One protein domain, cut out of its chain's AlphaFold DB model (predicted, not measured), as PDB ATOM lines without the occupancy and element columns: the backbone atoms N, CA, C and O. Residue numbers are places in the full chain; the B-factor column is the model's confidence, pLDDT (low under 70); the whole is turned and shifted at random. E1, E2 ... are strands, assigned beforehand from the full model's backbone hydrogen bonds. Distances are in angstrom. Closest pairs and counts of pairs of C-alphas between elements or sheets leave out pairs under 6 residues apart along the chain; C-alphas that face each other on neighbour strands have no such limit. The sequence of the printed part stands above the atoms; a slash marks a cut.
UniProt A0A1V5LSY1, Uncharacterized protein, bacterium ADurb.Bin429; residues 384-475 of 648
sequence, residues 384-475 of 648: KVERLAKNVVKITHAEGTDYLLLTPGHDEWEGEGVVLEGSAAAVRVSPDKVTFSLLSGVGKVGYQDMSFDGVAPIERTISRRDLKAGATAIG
ATOM      1  N   LYS A 384      28.621 -43.284  -2.549       96.00
ATOM      2  CA  LYS A 384      28.505 -41.926  -2.010       96.00
ATOM      3  C   LYS A 384      27.254 -41.273  -2.595       96.00
ATOM      4  O   LYS A 384      27.131 -41.192  -3.811       96.00
ATOM      5  N   VAL A 385      26.359 -40.794  -1.736       96.06
ATOM      6  CA  VAL A 385      25.106 -40.123  -2.134       96.06
ATOM      7  C   VAL A 385      25.138 -38.665  -1.704       96.06
ATOM      8  O   VAL A 385      25.419 -38.392  -0.540       96.06
ATOM      9  N   GLU A 386      24.826 -37.737  -2.600       95.19
ATOM     10  CA  GLU A 386      24.794 -36.293  -2.342       95.19
ATOM     11  C   GLU A 386      23.506 -35.688  -2.921       95.19
ATOM     12  O   GLU A 386      23.164 -35.962  -4.068       95.19
ATOM     13  N   ARG A 387      22.781 -34.869  -2.146       94.06
ATOM     14  CA  ARG A 387      21.653 -34.065  -2.652       94.06
ATOM     15  C   ARG A 387      22.219 -32.734  -3.150       94.06
ATOM     16  O   ARG A 387      22.706 -31.947  -2.344       94.06
ATOM     17  N   LEU A 388      22.233 -32.537  -4.468       96.38
ATOM     18  CA  LEU A 388      22.834 -31.362  -5.118       96.38
ATOM     19  C   LEU A 388      21.867 -30.172  -5.169       96.38
ATOM     20  O   LEU A 388      22.293 -29.024  -5.091       96.38
ATOM     21  N   ALA A 389      20.572 -30.458  -5.279       95.12
ATOM     22  CA  ALA A 389      19.480 -29.491  -5.218       95.12
ATOM     23  C   ALA A 389      18.237 -30.167  -4.623       95.12
ATOM     24  O   ALA A 389      18.274 -31.355  -4.298       95.12
ATOM     25  N   LYS A 390      17.124 -29.431  -4.487       91.69
ATOM     26  CA  LYS A 390      15.872 -29.968  -3.925       91.69
ATOM     27  C   LYS A 390      15.493 -31.299  -4.579       91.69
ATOM     28  O   LYS A 390      15.340 -32.286  -3.871       91.69
ATOM     29  N   ASN A 391      15.435 -31.341  -5.904       95.25
ATOM     30  CA  ASN A 391      14.972 -32.504  -6.658       95.25
ATOM     31  C   ASN A 391      16.107 -33.297  -7.323       95.25
ATOM     32  O   ASN A 391      15.830 -34.158  -8.153       95.25
ATOM     33  N   VAL A 392      17.375 -33.008  -6.986       97.75
ATOM     34  CA  VAL A 392      18.542 -33.567  -7.686       97.75
ATOM     35  C   VAL A 392      19.477 -34.305  -6.745       97.75
ATOM     36  O   VAL A 392      19.964 -33.751  -5.754       97.75
ATOM     37  N   VAL A 393      19.789 -35.548  -7.104       98.00
ATOM     38  CA  VAL A 393      20.723 -36.411  -6.379       98.00
ATOM     39  C   VAL A 393      21.864 -36.885  -7.271       98.00
ATOM     40  O   VAL A 393      21.690 -37.148  -8.461       98.00
ATOM     41  N   LYS A 394      23.040 -37.015  -6.662       98.31
ATOM     42  CA  LYS A 394      24.260 -37.576  -7.239       98.31
ATOM     43  C   LYS A 394      24.651 -38.830  -6.476       98.31
ATOM     44  O   LYS A 394      24.760 -38.804  -5.249       98.31
ATOM     45  N   ILE A 395      24.899 -39.915  -7.201       98.50
ATOM     46  CA  ILE A 395      25.305 -41.206  -6.654       98.50
ATOM     47  C   ILE A 395      26.619 -41.621  -7.313       98.50
ATOM     48  O   ILE A 395      26.681 -41.849  -8.516       98.50
ATOM     49  N   THR A 396      27.688 -41.727  -6.529       98.38
ATOM     50  CA  THR A 396      28.998 -42.206  -6.993       98.38
ATOM     51  C   THR A 396      29.233 -43.628  -6.505       98.38
ATOM     52  O   THR A 396      29.139 -43.897  -5.307       98.38
ATOM     53  N   HIS A 397      29.560 -44.534  -7.422       97.25
ATOM     54  CA  HIS A 397      29.757 -45.957  -7.154       97.25
ATOM     55  C   HIS A 397      30.881 -46.529  -8.033       97.25
ATOM     56  O   HIS A 397      31.531 -45.814  -8.793       97.25
ATOM     57  N   ALA A 398      31.116 -47.840  -7.945       95.31
ATOM     58  CA  ALA A 398      32.254 -48.493  -8.592       95.31
ATOM     59  C   ALA A 398      32.285 -48.407 -10.135       95.31
ATOM     60  O   ALA A 398      33.347 -48.603 -10.720       95.31
ATOM     61  N   GLU A 399      31.163 -48.126 -10.809       96.56
ATOM     62  CA  GLU A 399      31.132 -48.010 -12.280       96.56
ATOM     63  C   GLU A 399      31.086 -46.561 -12.784       96.56
ATOM     64  O   GLU A 399      31.172 -46.353 -13.997       96.56
ATOM     65  N   GLY A 400      30.961 -45.568 -11.897       97.50
ATOM     66  CA  GLY A 400      30.855 -44.172 -12.303       97.50
ATOM     67  C   GLY A 400      30.028 -43.304 -11.361       97.50
ATOM     68  O   GLY A 400      29.983 -43.514 -10.147       97.50
ATOM     69  N   THR A 401      29.403 -42.284 -11.940       98.75
ATOM     70  CA  THR A 401      28.563 -41.311 -11.242       98.75
ATOM     71  C   THR A 401      27.245 -41.145 -11.976       98.75
ATOM     72  O   THR A 401      27.235 -40.837 -13.166       98.75
ATOM     73  N   ASP A 402      26.151 -41.304 -11.249       98.81
ATOM     74  CA  ASP A 402      24.796 -41.129 -11.744       98.81
ATOM     75  C   ASP A 402      24.202 -39.842 -11.146       98.81
ATOM     76  O   ASP A 402      24.298 -39.602  -9.940       98.81
ATOM     77  N   TYR A 403      23.601 -39.015 -11.997       98.88
ATOM     78  CA  TYR A 403      22.849 -37.811 -11.648       98.88
ATOM     79  C   TYR A 403      21.386 -38.049 -11.985       98.88
ATOM     80  O   TYR A 403      21.082 -38.609 -13.040       98.88
ATOM     81  N   LEU A 404      20.488 -37.623 -11.107       98.75
ATOM     82  CA  LEU A 404      19.058 -37.845 -11.256       98.75
ATOM     83  C   LEU A 404      18.282 -36.634 -10.759       98.75
ATOM     84  O   LEU A 404      18.516 -36.177  -9.643       98.75
ATOM     85  N   LEU A 405      17.324 -36.194 -11.567       98.25
ATOM     86  CA  LEU A 405      16.261 -35.268 -11.217       98.25
ATOM     87  C   LEU A 405      14.947 -36.046 -11.192       98.25
ATOM     88  O   LEU A 405      14.616 -36.703 -12.180       98.25
ATOM     89  N   LEU A 406      14.211 -35.968 -10.082       96.75
ATOM     90  CA  LEU A 406      12.836 -36.460  -9.959       96.75
ATOM     91  C   LEU A 406      11.970 -35.366  -9.339       96.75
ATOM     92  O   LEU A 406      12.336 -34.785  -8.322       96.75
ATOM     93  N   THR A 407      10.843 -35.063  -9.969       91.50
ATOM     94  CA  THR A 407       9.789 -34.237  -9.388       91.50
ATOM     95  C   THR A 407       8.431 -34.551 -10.031       91.50
ATOM     96  O   THR A 407       8.371 -34.813 -11.236       91.50
ATOM     97  N   PRO A 408       7.318 -34.480  -9.281       82.81
ATOM     98  CA  PRO A 408       5.969 -34.461  -9.851       82.81
ATOM     99  C   PRO A 408       5.700 -33.298 -10.810       82.81
ATOM    100  O   PRO A 408       4.775 -33.331 -11.617       82.81
ATOM    101  N   GLY A 409       6.461 -32.213 -10.666       81.62
ATOM    102  CA  GLY A 409       6.286 -30.997 -11.442       81.62
ATOM    103  C   GLY A 409       7.282 -30.897 -12.586       81.62
ATOM    104  O   GLY A 409       7.514 -31.835 -13.345       81.62
ATOM    105  N   HIS A 410       7.871 -29.717 -12.694       85.38
ATOM    106  CA  HIS A 410       8.975 -29.420 -13.585       85.38
ATOM    107  C   HIS A 410      10.064 -28.756 -12.754       85.38
ATOM    108  O   HIS A 410       9.762 -27.859 -11.965       85.38
ATOM    109  N   ASP A 411      11.306 -29.179 -12.935       91.81
ATOM    110  CA  ASP A 411      12.462 -28.536 -12.323       91.81
ATOM    111  C   ASP A 411      13.631 -28.522 -13.308       91.81
ATOM    112  O   ASP A 411      13.624 -29.247 -14.308       91.81
ATOM    113  N   GLU A 412      14.617 -27.682 -13.027       95.12
ATOM    114  CA  GLU A 412      15.825 -27.538 -13.827       95.12
ATOM    115  C   GLU A 412      17.057 -27.471 -12.929       95.12
ATOM    116  O   GLU A 412      17.053 -26.894 -11.840       95.12
ATOM    117  N   TRP A 413      18.140 -28.083 -13.387       98.00
ATOM    118  CA  TRP A 413      19.410 -28.034 -12.696       98.00
ATOM    119  C   TRP A 413      20.573 -28.166 -13.669       98.00
ATOM    120  O   TRP A 413      20.602 -29.057 -14.522       98.00
ATOM    121  N   GLU A 414      21.566 -27.305 -13.479       98.12
ATOM    122  CA  GLU A 414      22.834 -27.345 -14.187       98.12
ATOM    123  C   GLU A 414      23.989 -27.276 -13.186       98.12
ATOM    124  O   GLU A 414      24.033 -26.411 -12.306       98.12
ATOM    125  N   GLY A 415      24.939 -28.198 -13.304       97.75
ATOM    126  CA  GLY A 415      26.098 -28.252 -12.423       97.75
ATOM    127  C   GLY A 415      27.014 -29.423 -12.738       97.75
ATOM    128  O   GLY A 415      26.594 -30.427 -13.300       97.75
ATOM    129  N   GLU A 416      28.302 -29.291 -12.413       97.50
ATOM    130  CA  GLU A 416      29.326 -30.318 -12.702       97.50
ATOM    131  C   GLU A 416      29.374 -30.749 -14.188       97.50
ATOM    132  O   GLU A 416      29.780 -31.864 -14.525       97.50
ATOM    133  N   GLY A 417      28.969 -29.842 -15.086       96.69
ATOM    134  CA  GLY A 417      28.841 -30.095 -16.518       96.69
ATOM    135  C   GLY A 417      27.648 -30.976 -16.886       96.69
ATOM    136  O   GLY A 417      27.656 -31.528 -17.969       96.69
ATOM    137  N   VAL A 418      26.658 -31.166 -16.021       98.56
ATOM    138  CA  VAL A 418      25.424 -31.915 -16.291       98.56
ATOM    139  C   VAL A 418      24.258 -30.934 -16.373       98.56
ATOM    140  O   VAL A 418      24.206 -29.987 -15.595       98.56
ATOM    141  N   VAL A 419      23.315 -31.192 -17.281       98.06
ATOM    142  CA  VAL A 419      22.030 -30.485 -17.388       98.06
ATOM    143  C   VAL A 419      20.905 -31.500 -17.222       98.06
ATOM    144  O   VAL A 419      20.892 -32.520 -17.915       98.06
ATOM    145  N   LEU A 420      19.967 -31.219 -16.322       98.31
ATOM    146  CA  LEU A 420      18.748 -31.992 -16.100       98.31
ATOM    147  C   LEU A 420      17.563 -31.030 -16.057       98.31
ATOM    148  O   LEU A 420      17.560 -30.095 -15.265       98.31
ATOM    149  N   GLU A 421      16.551 -31.277 -16.874       94.94
ATOM    150  CA  GLU A 421      15.335 -30.470 -16.939       94.94
ATOM    151  C   GLU A 421      14.136 -31.386 -17.203       94.94
ATOM    152  O   GLU A 421      14.235 -32.333 -17.990       94.94
ATOM    153  N   GLY A 422      13.011 -31.104 -16.548       89.81
ATOM    154  CA  GLY A 422      11.739 -31.806 -16.728       89.81
ATOM    155  C   GLY A 422      11.195 -32.407 -15.430       89.81
ATOM    156  O   GLY A 422      11.497 -31.937 -14.335       89.81
ATOM    157  N   SER A 423      10.363 -33.449 -15.554       90.12
ATOM    158  CA  SER A 423       9.776 -34.169 -14.406       90.12
ATOM    159  C   SER A 423      10.639 -35.343 -13.939       90.12
ATOM    160  O   SER A 423      10.685 -35.667 -12.754       90.12
ATOM    161  N   ALA A 424      11.333 -36.007 -14.866       95.75
ATOM    162  CA  ALA A 424      12.294 -37.049 -14.529       95.75
ATOM    163  C   ALA A 424      13.400 -37.132 -15.586       95.75
ATOM    164  O   ALA A 424      13.130 -37.366 -16.767       95.75
ATOM    165  N   ALA A 425      14.646 -36.977 -15.152       98.06
ATOM    166  CA  ALA A 425      15.815 -36.926 -16.020       98.06
ATOM    167  C   ALA A 425      17.032 -37.530 -15.313       98.06
ATOM    168  O   ALA A 425      17.218 -37.328 -14.117       98.06
ATOM    169  N   ALA A 426      17.879 -38.255 -16.037       98.75
ATOM    170  CA  ALA A 426      19.094 -38.844 -15.498       98.75
ATOM    171  C   ALA A 426      20.266 -38.745 -16.476       98.75
ATOM    172  O   ALA A 426      20.102 -38.845 -17.693       98.75
ATOM    173  N   VAL A 427      21.469 -38.610 -15.924       98.81
ATOM    174  CA  VAL A 427      22.730 -38.712 -16.661       98.81
ATOM    175  C   VAL A 427      23.652 -39.662 -15.916       98.81
ATOM    176  O   VAL A 427      23.950 -39.462 -14.743       98.81
ATOM    177  N   ARG A 428      24.128 -40.698 -16.603       98.56
ATOM    178  CA  ARG A 428      25.101 -41.660 -16.077       98.56
ATOM    179  C   ARG A 428      26.448 -41.427 -16.721       98.56
ATOM    180  O   ARG A 428      26.561 -41.529 -17.939       98.56
ATOM    181  N   VAL A 429      27.475 -41.165 -15.928       98.44
ATOM    182  CA  VAL A 429      28.840 -40.908 -16.397       98.44
ATOM    183  C   VAL A 429      29.744 -42.039 -15.923       98.44
ATOM    184  O   VAL A 429      30.058 -42.138 -14.737       98.44
ATOM    185  N   SER A 430      30.193 -42.890 -16.844       96.31
ATOM    186  CA  SER A 430      31.241 -43.884 -16.586       96.31
ATOM    187  C   SER A 430      32.585 -43.407 -17.159       96.31
ATOM    188  O   SER A 430      32.641 -42.391 -17.859       96.31
ATOM    189  N   PRO A 431      33.703 -44.115 -16.908       94.75
ATOM    190  CA  PRO A 431      35.004 -43.725 -17.452       94.75
ATOM    191  C   PRO A 431      35.040 -43.592 -18.983       94.75
ATOM    192  O   PRO A 431      35.788 -42.765 -19.499       94.75
ATOM    193  N   ASP A 432      34.225 -44.377 -19.691       96.19
ATOM    194  CA  ASP A 432      34.254 -44.593 -21.140       96.19
ATOM    195  C   ASP A 432      33.012 -44.093 -21.899       96.19
ATOM    196  O   ASP A 432      33.089 -43.856 -23.111       96.19
ATOM    197  N   LYS A 433      31.874 -43.912 -21.222       97.50
ATOM    198  CA  LYS A 433      30.597 -43.539 -21.845       97.50
ATOM    199  C   LYS A 433      29.753 -42.634 -20.952       97.50
ATOM    200  O   LYS A 433      29.933 -42.585 -19.737       97.50
ATOM    201  N   VAL A 434      28.812 -41.946 -21.585       98.38
ATOM    202  CA  VAL A 434      27.766 -41.164 -20.930       98.38
ATOM    203  C   VAL A 434      26.422 -41.657 -21.437       98.38
ATOM    204  O   VAL A 434      26.231 -41.779 -22.648       98.38
ATOM    205  N   THR A 435      25.507 -41.958 -20.525       98.56
ATOM    206  CA  THR A 435      24.116 -42.261 -20.858       98.56
ATOM    207  C   THR A 435      23.234 -41.093 -20.445       98.56
ATOM    208  O   THR A 435      23.222 -40.716 -19.278       98.56
ATOM    209  N   PHE A 436      22.507 -40.535 -21.404       98.44
ATOM    210  CA  PHE A 436      21.528 -39.470 -21.229       98.44
ATOM    211  C   PHE A 436      20.142 -40.098 -21.240       98.44
ATOM    212  O   PHE A 436      19.826 -40.801 -22.204       98.44
ATOM    213  N   SER A 437      19.328 -39.833 -20.221       98.00
ATOM    214  CA  SER A 437      17.993 -40.418 -20.097       98.00
ATOM    215  C   SER A 437      16.962 -39.361 -19.691       98.00
ATOM    216  O   SER A 437      16.915 -38.967 -18.531       98.00
ATOM    217  N   LEU A 438      16.110 -38.913 -20.617       95.81
ATOM    218  CA  LEU A 438      14.897 -38.157 -20.279       95.81
ATOM    219  C   LEU A 438      13.767 -39.169 -20.059       95.81
ATOM    220  O   LEU A 438      13.340 -39.847 -20.996       95.81
ATOM    221  N   LEU A 439      13.339 -39.318 -18.808       94.31
ATOM    222  CA  LEU A 439      12.532 -40.449 -18.344       94.31
ATOM    223  C   LEU A 439      11.026 -40.169 -18.403       94.31
ATOM    224  O   LEU A 439      10.254 -41.090 -18.670       94.31
ATOM    225  N   SER A 440      10.620 -38.920 -18.162       88.94
ATOM    226  CA  SER A 440       9.216 -38.496 -18.128       88.94
ATOM    227  C   SER A 440       9.044 -37.046 -18.572       88.94
ATOM    228  O   SER A 440       9.918 -36.208 -18.345       88.94
ATOM    229  N   GLY A 441       7.884 -36.758 -19.162       81.25
ATOM    230  CA  GLY A 441       7.472 -35.407 -19.524       81.25
ATOM    231  C   GLY A 441       8.296 -34.797 -20.657       81.25
ATOM    232  O   GLY A 441       8.738 -35.487 -21.572       81.25
ATOM    233  N   VAL A 442       8.455 -33.480 -20.616       83.50
ATOM    234  CA  VAL A 442       9.261 -32.705 -21.565       83.50
ATOM    235  C   VAL A 442      10.404 -32.067 -20.802       83.50
ATOM    236  O   VAL A 442      10.210 -31.662 -19.658       83.50
ATOM    237  N   GLY A 443      11.570 -31.986 -21.431       89.56
ATOM    238  CA  GLY A 443      12.725 -31.340 -20.831       89.56
ATOM    239  C   GLY A 443      14.002 -31.601 -21.609       89.56
ATOM    240  O   GLY A 443      13.976 -31.864 -22.816       89.56
ATOM    241  N   LYS A 444      15.124 -31.537 -20.902       93.88
ATOM    242  CA  LYS A 444      16.470 -31.563 -21.467       93.88
ATOM    243  C   LYS A 444      17.402 -32.398 -20.601       93.88
ATOM    244  O   LYS A 444      17.373 -32.335 -19.376       93.88
ATOM    245  N   VAL A 445      18.264 -33.171 -21.251       97.19
ATOM    246  CA  VAL A 445      19.355 -33.913 -20.608       97.19
ATOM    247  C   VAL A 445      20.668 -33.619 -21.310       97.19
ATOM    248  O   VAL A 445      20.754 -33.700 -22.535       97.19
ATOM    249  N   GLY A 446      21.704 -33.277 -20.549       97.88
ATOM    250  CA  GLY A 446      22.985 -32.852 -21.102       97.88
ATOM    251  C   GLY A 446      24.185 -33.196 -20.232       97.88
ATOM    252  O   GLY A 446      24.070 -33.402 -19.026       97.88
ATOM    253  N   TYR A 447      25.344 -33.265 -20.876       98.31
ATOM    254  CA  TYR A 447      26.643 -33.494 -20.268       98.31
ATOM    255  C   TYR A 447      27.714 -32.827 -21.127       98.31
ATOM    256  O   TYR A 447      27.841 -33.121 -22.319       98.31
ATOM    257  N   GLN A 448      28.500 -31.957 -20.499       95.00
ATOM    258  CA  GLN A 448      29.388 -31.004 -21.149       95.00
ATOM    259  C   GLN A 448      28.597 -30.232 -22.215       95.00
ATOM    260  O   GLN A 448      27.468 -29.819 -21.966       95.00
ATOM    261  N   ASP A 449      29.149 -30.078 -23.413       88.94
ATOM    262  CA  ASP A 449      28.522 -29.284 -24.468       88.94
ATOM    263  C   ASP A 449      27.480 -30.063 -25.295       88.94
ATOM    264  O   ASP A 449      26.972 -29.531 -26.280       88.94
ATOM    265  N   MET A 450      27.166 -31.320 -24.946       97.19
ATOM    266  CA  MET A 450      26.188 -32.157 -25.657       97.19
ATOM    267  C   MET A 450      24.874 -32.250 -24.876       97.19
ATOM    268  O   MET A 450      24.876 -32.626 -23.701       97.19
ATOM    269  N   SER A 451      23.741 -31.998 -25.535       96.44
ATOM    270  CA  SER A 451      22.417 -32.167 -24.922       96.44
ATOM    271  C   SER A 451      21.343 -32.675 -25.880       96.44
ATOM    272  O   SER A 451      21.406 -32.447 -27.087       96.44
ATOM    273  N   PHE A 452      20.315 -33.294 -25.309       95.31
ATOM    274  CA  PHE A 452      19.082 -33.680 -25.983       95.31
ATOM    275  C   PHE A 452      17.905 -32.989 -25.297       95.31
ATOM    276  O   PHE A 452      17.745 -33.134 -24.087       95.31
ATOM    277  N   ASP A 453      17.104 -32.251 -26.055       91.31
ATOM    278  CA  ASP A 453      15.886 -31.576 -25.597       91.31
ATOM    279  C   ASP A 453      14.670 -32.177 -26.305       91.31
ATOM    280  O   ASP A 453      14.764 -32.544 -27.474       91.31
ATOM    281  N   GLY A 454      13.543 -32.365 -25.619       87.00
ATOM    282  CA  GLY A 454      12.410 -33.040 -26.242       87.00
ATOM    283  C   GLY A 454      11.367 -33.627 -25.307       87.00
ATOM    284  O   GLY A 454      11.285 -33.293 -24.129       87.00
ATOM    285  N   VAL A 455      10.561 -34.531 -25.866       83.38
ATOM    286  CA  VAL A 455       9.523 -35.278 -25.141       83.38
ATOM    287  C   VAL A 455      10.047 -36.671 -24.799       83.38
ATOM    288  O   VAL A 455      10.518 -37.402 -25.671       83.38
ATOM    289  N   ALA A 456       9.949 -37.049 -23.528       86.44
ATOM    290  CA  ALA A 456      10.282 -38.375 -23.041       86.44
ATOM    291  C   ALA A 456       9.433 -39.468 -23.728       86.44
ATOM    292  O   ALA A 456       8.266 -39.244 -24.066       86.44
ATOM    293  N   PRO A 457       9.963 -40.696 -23.865       89.50
ATOM    294  CA  PRO A 457      11.268 -41.120 -23.372       89.50
ATOM    295  C   PRO A 457      12.413 -40.897 -24.368       89.50
ATOM    296  O   PRO A 457      12.279 -41.146 -25.567       89.50
ATOM    297  N   ILE A 458      13.586 -40.537 -23.848       92.50
ATOM    298  CA  ILE A 458      14.846 -40.475 -24.598       92.50
ATOM    299  C   ILE A 458      15.891 -41.238 -23.792       92.50
ATOM    300  O   ILE A 458      16.123 -40.888 -22.645       92.50
ATOM    301  N   GLU A 459      16.562 -42.224 -24.389       96.31
ATOM    302  CA  GLU A 459      17.804 -42.780 -23.838       96.31
ATOM    303  C   GLU A 459      18.872 -42.864 -24.935       96.31
ATOM    304  O   GLU A 459      18.623 -43.384 -26.030       96.31
ATOM    305  N   ARG A 460      20.060 -42.313 -24.673       96.75
ATOM    306  CA  ARG A 460      21.210 -42.336 -25.589       96.75
ATOM    307  C   ARG A 460      22.478 -42.625 -24.810       96.75
ATOM    308  O   ARG A 460      22.771 -41.938 -23.842       96.75
ATOM    309  N   THR A 461      23.252 -43.606 -25.262       97.19
ATOM    310  CA  THR A 461      24.579 -43.896 -24.709       97.19
ATOM    311  C   THR A 461      25.641 -43.531 -25.734       97.19
ATOM    312  O   THR A 461      25.657 -44.088 -26.828       97.19
ATOM    313  N   ILE A 462      26.530 -42.610 -25.371       97.38
ATOM    314  CA  ILE A 462      27.578 -42.072 -26.240       97.38
ATOM    315  C   ILE A 462      28.935 -42.361 -25.600       97.38
ATOM    316  O   ILE A 462      29.101 -42.198 -24.390       97.38
ATOM    317  N   SER A 463      29.922 -42.804 -26.383       96.81
ATOM    318  CA  SER A 463      31.288 -42.909 -25.863       96.81
ATOM    319  C   SER A 463      31.825 -41.516 -25.550       96.81
ATOM    320  O   SER A 463      31.598 -40.577 -26.308       96.81
ATOM    321  N   ARG A 464      32.598 -41.367 -24.472       95.19
ATOM    322  CA  ARG A 464      33.151 -40.062 -24.080       95.19
ATOM    323  C   ARG A 464      34.024 -39.418 -25.156       95.19
ATOM    324  O   ARG A 464      34.070 -38.198 -25.234       95.19
ATOM    325  N   ARG A 465      34.679 -40.219 -26.002       94.81
ATOM    326  CA  ARG A 465      35.483 -39.722 -27.136       94.81
ATOM    327  C   ARG A 465      34.639 -39.155 -28.285       94.81
ATOM    328  O   ARG A 465      35.170 -38.437 -29.120       94.81
ATOM    329  N   ASP A 466      33.358 -39.516 -28.332       95.25
ATOM    330  CA  ASP A 466      32.420 -39.173 -29.403       95.25
ATOM    331  C   ASP A 466      31.451 -38.051 -28.981       95.25
ATOM    332  O   ASP A 466      30.547 -37.699 -29.742       95.25
ATOM    333  N   LEU A 467      31.634 -37.477 -27.783       94.00
ATOM    334  CA  LEU A 467      30.907 -36.288 -27.343       94.00
ATOM    335  C   LEU A 467      31.256 -35.111 -28.261       94.00
ATOM    336  O   LEU A 467      32.422 -34.829 -28.537       94.00
ATOM    337  N   LYS A 468      30.222 -34.427 -28.743       91.56
ATOM    338  CA  LYS A 468      30.323 -33.278 -29.645       91.56
ATOM    339  C   LYS A 468      29.451 -32.160 -29.108       91.56
ATOM    340  O   LYS A 468      28.337 -32.423 -28.668       91.56
ATOM    341  N   ALA A 469      29.944 -30.931 -29.191       91.44
ATOM    342  CA  ALA A 469      29.157 -29.766 -28.821       91.44
ATOM    343  C   ALA A 469      27.891 -29.654 -29.688       91.44
ATOM    344  O   ALA A 469      27.954 -29.833 -30.909       91.44
ATOM    345  N   GLY A 470      26.759 -29.346 -29.059       89.62
ATOM    346  CA  GLY A 470      25.481 -29.099 -29.714       89.62
ATOM    347  C   GLY A 470      24.273 -29.640 -28.945       89.62
ATOM    348  O   GLY A 470      24.353 -30.633 -28.219       89.62
ATOM    349  N   ALA A 471      23.128 -28.994 -29.167       88.44
ATOM    350  CA  ALA A 471      21.822 -29.471 -28.730       88.44
ATOM    351  C   ALA A 471      21.115 -30.206 -29.876       88.44
ATOM    352  O   ALA A 471      21.133 -29.750 -31.022       88.44
ATOM    353  N   THR A 472      20.510 -31.351 -29.572       90.88
ATOM    354  CA  THR A 472      19.683 -32.121 -30.505       90.88
ATOM    355  C   THR A 472      18.242 -32.145 -30.010       90.88
ATOM    356  O   THR A 472      17.946 -32.837 -29.037       90.88
ATOM    357  N   ALA A 473      17.353 -31.465 -30.732       85.50
ATOM    358  CA  ALA A 473      15.920 -31.497 -30.464       85.50
ATOM    359  C   ALA A 473      15.294 -32.839 -30.889       85.50
ATOM    360  O   ALA A 473      15.538 -33.338 -31.993       85.50
ATOM    361  N   ILE A 474      14.468 -33.423 -30.022       79.38
ATOM    362  CA  ILE A 474      13.801 -34.718 -30.186       79.38
ATOM    363  C   ILE A 474      12.299 -34.563 -29.885       79.38
ATOM    364  O   ILE A 474      11.845 -34.666 -28.748       79.38
ATOM    365  N   GLY A 475      11.501 -34.379 -30.937       66.75
ATOM    366  CA  GLY A 475      10.040 -34.240 -30.844       66.75
ATOM    367  C   GLY A 475       9.553 -32.793 -30.973       66.75
ATOM    368  O   GLY A 475      10.350 -31.877 -31.154       66.75
TER     369      GLY A 475
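Overview. This is residues 384 to 475 of the 648 residues of an uncharacterized protein of bacterium ADurb.Bin429 (UniProt A0A1V5LSY1). One long sheet is folded back on itself along one edge into two walls, partly face to face, like a flattened sandwich closed on the side where E3 and E4 bend. One wall holds E2, residues 400 to 405 of E3, residues 424 to 429 of E4, E5 and E8; the other holds residues 412 to 415 of E3, residues 418 to 421 of E4, E6, E7 and E9, while E1 pairs with E2 at one end. The printed part has 92 residues with nine named strands, E1 to E9 in order, and no named helix; the class is all strand. The sheet is branched and mixed, antiparallel but for E7 and E9, and E1 to E5 form a meander, each strand the antiparallel neighbour of the one before. The whole is compact, with a radius of gyration of the C-alphas of 12.1 A and spans of 32 by 31 by 18 A.

Along the chain. Find E3, residues 400 to 415, the longest strand by residues; it bends by 153 degrees at residue 412, and its ends are 16.6 A apart. E4, residues 418 to 429, bends by 157 degrees at residue 421, and its ends are 9.6 A apart. E5, residues 433 to 440, measures 22.3 A. Look next for E6, residues 442 to 447, E7, residues 450 to 455, and E8, residues 458 to 463. E1, residues 384 to 389, begins at C-alpha 384 (28.505, -41.926, -2.010), and E2 is residues 392 to 397. E9, residues 470 to 474, ends at C-alpha 474 (13.801, -34.718, -30.186).

Arrangement. Start at E4, which has three neighbours: E3 on one side, E5 beside residues 423 to 429 and E6 beside residues 418 to 422 on the other side. In the antiparallel hairpin of E3 and E4, N 403 and O 427 are 2.8 A apart, within hydrogen-bond range. So are N 426 and O 437 of the hairpin E4 and E5, at 2.8 A, and N 419 and O 446 of antiparallel E4 and E6, at 2.9 A. Between E5 and E6 the closest C-alphas, those of Phe 436 and Val 445, are 6.0 A apart. Outward, E8 is antiparallel to E5, with N 436 and O 460 at 2.8 A. E6 and E7 are a hairpin, with N 445 and O 452 at 2.9 A; E9 is parallel to E7, at 17 degrees, with N 474 and O 453 at 2.7 A. On the other side of E3 from E4, E2 has N 395 and O 402 at 2.8 A, and E1 follows, with N 386 and O 394 at 2.9 A. E1, E8 and E9 are edge strands; E6 and E8 are apart.

Size, cuts and confidence. The two C-alphas farthest apart, those of Lys 384 and Gly 475, are 35.1 A apart. The sheet is twisted, its C-alphas up to 9.7 A off their best plane. The printed part has no cut and no long link; the link from E8 to E9, six residues, is short, and the others are tight. The mean pLDDT of the printed part is 94.0, and residue 475 is under 70.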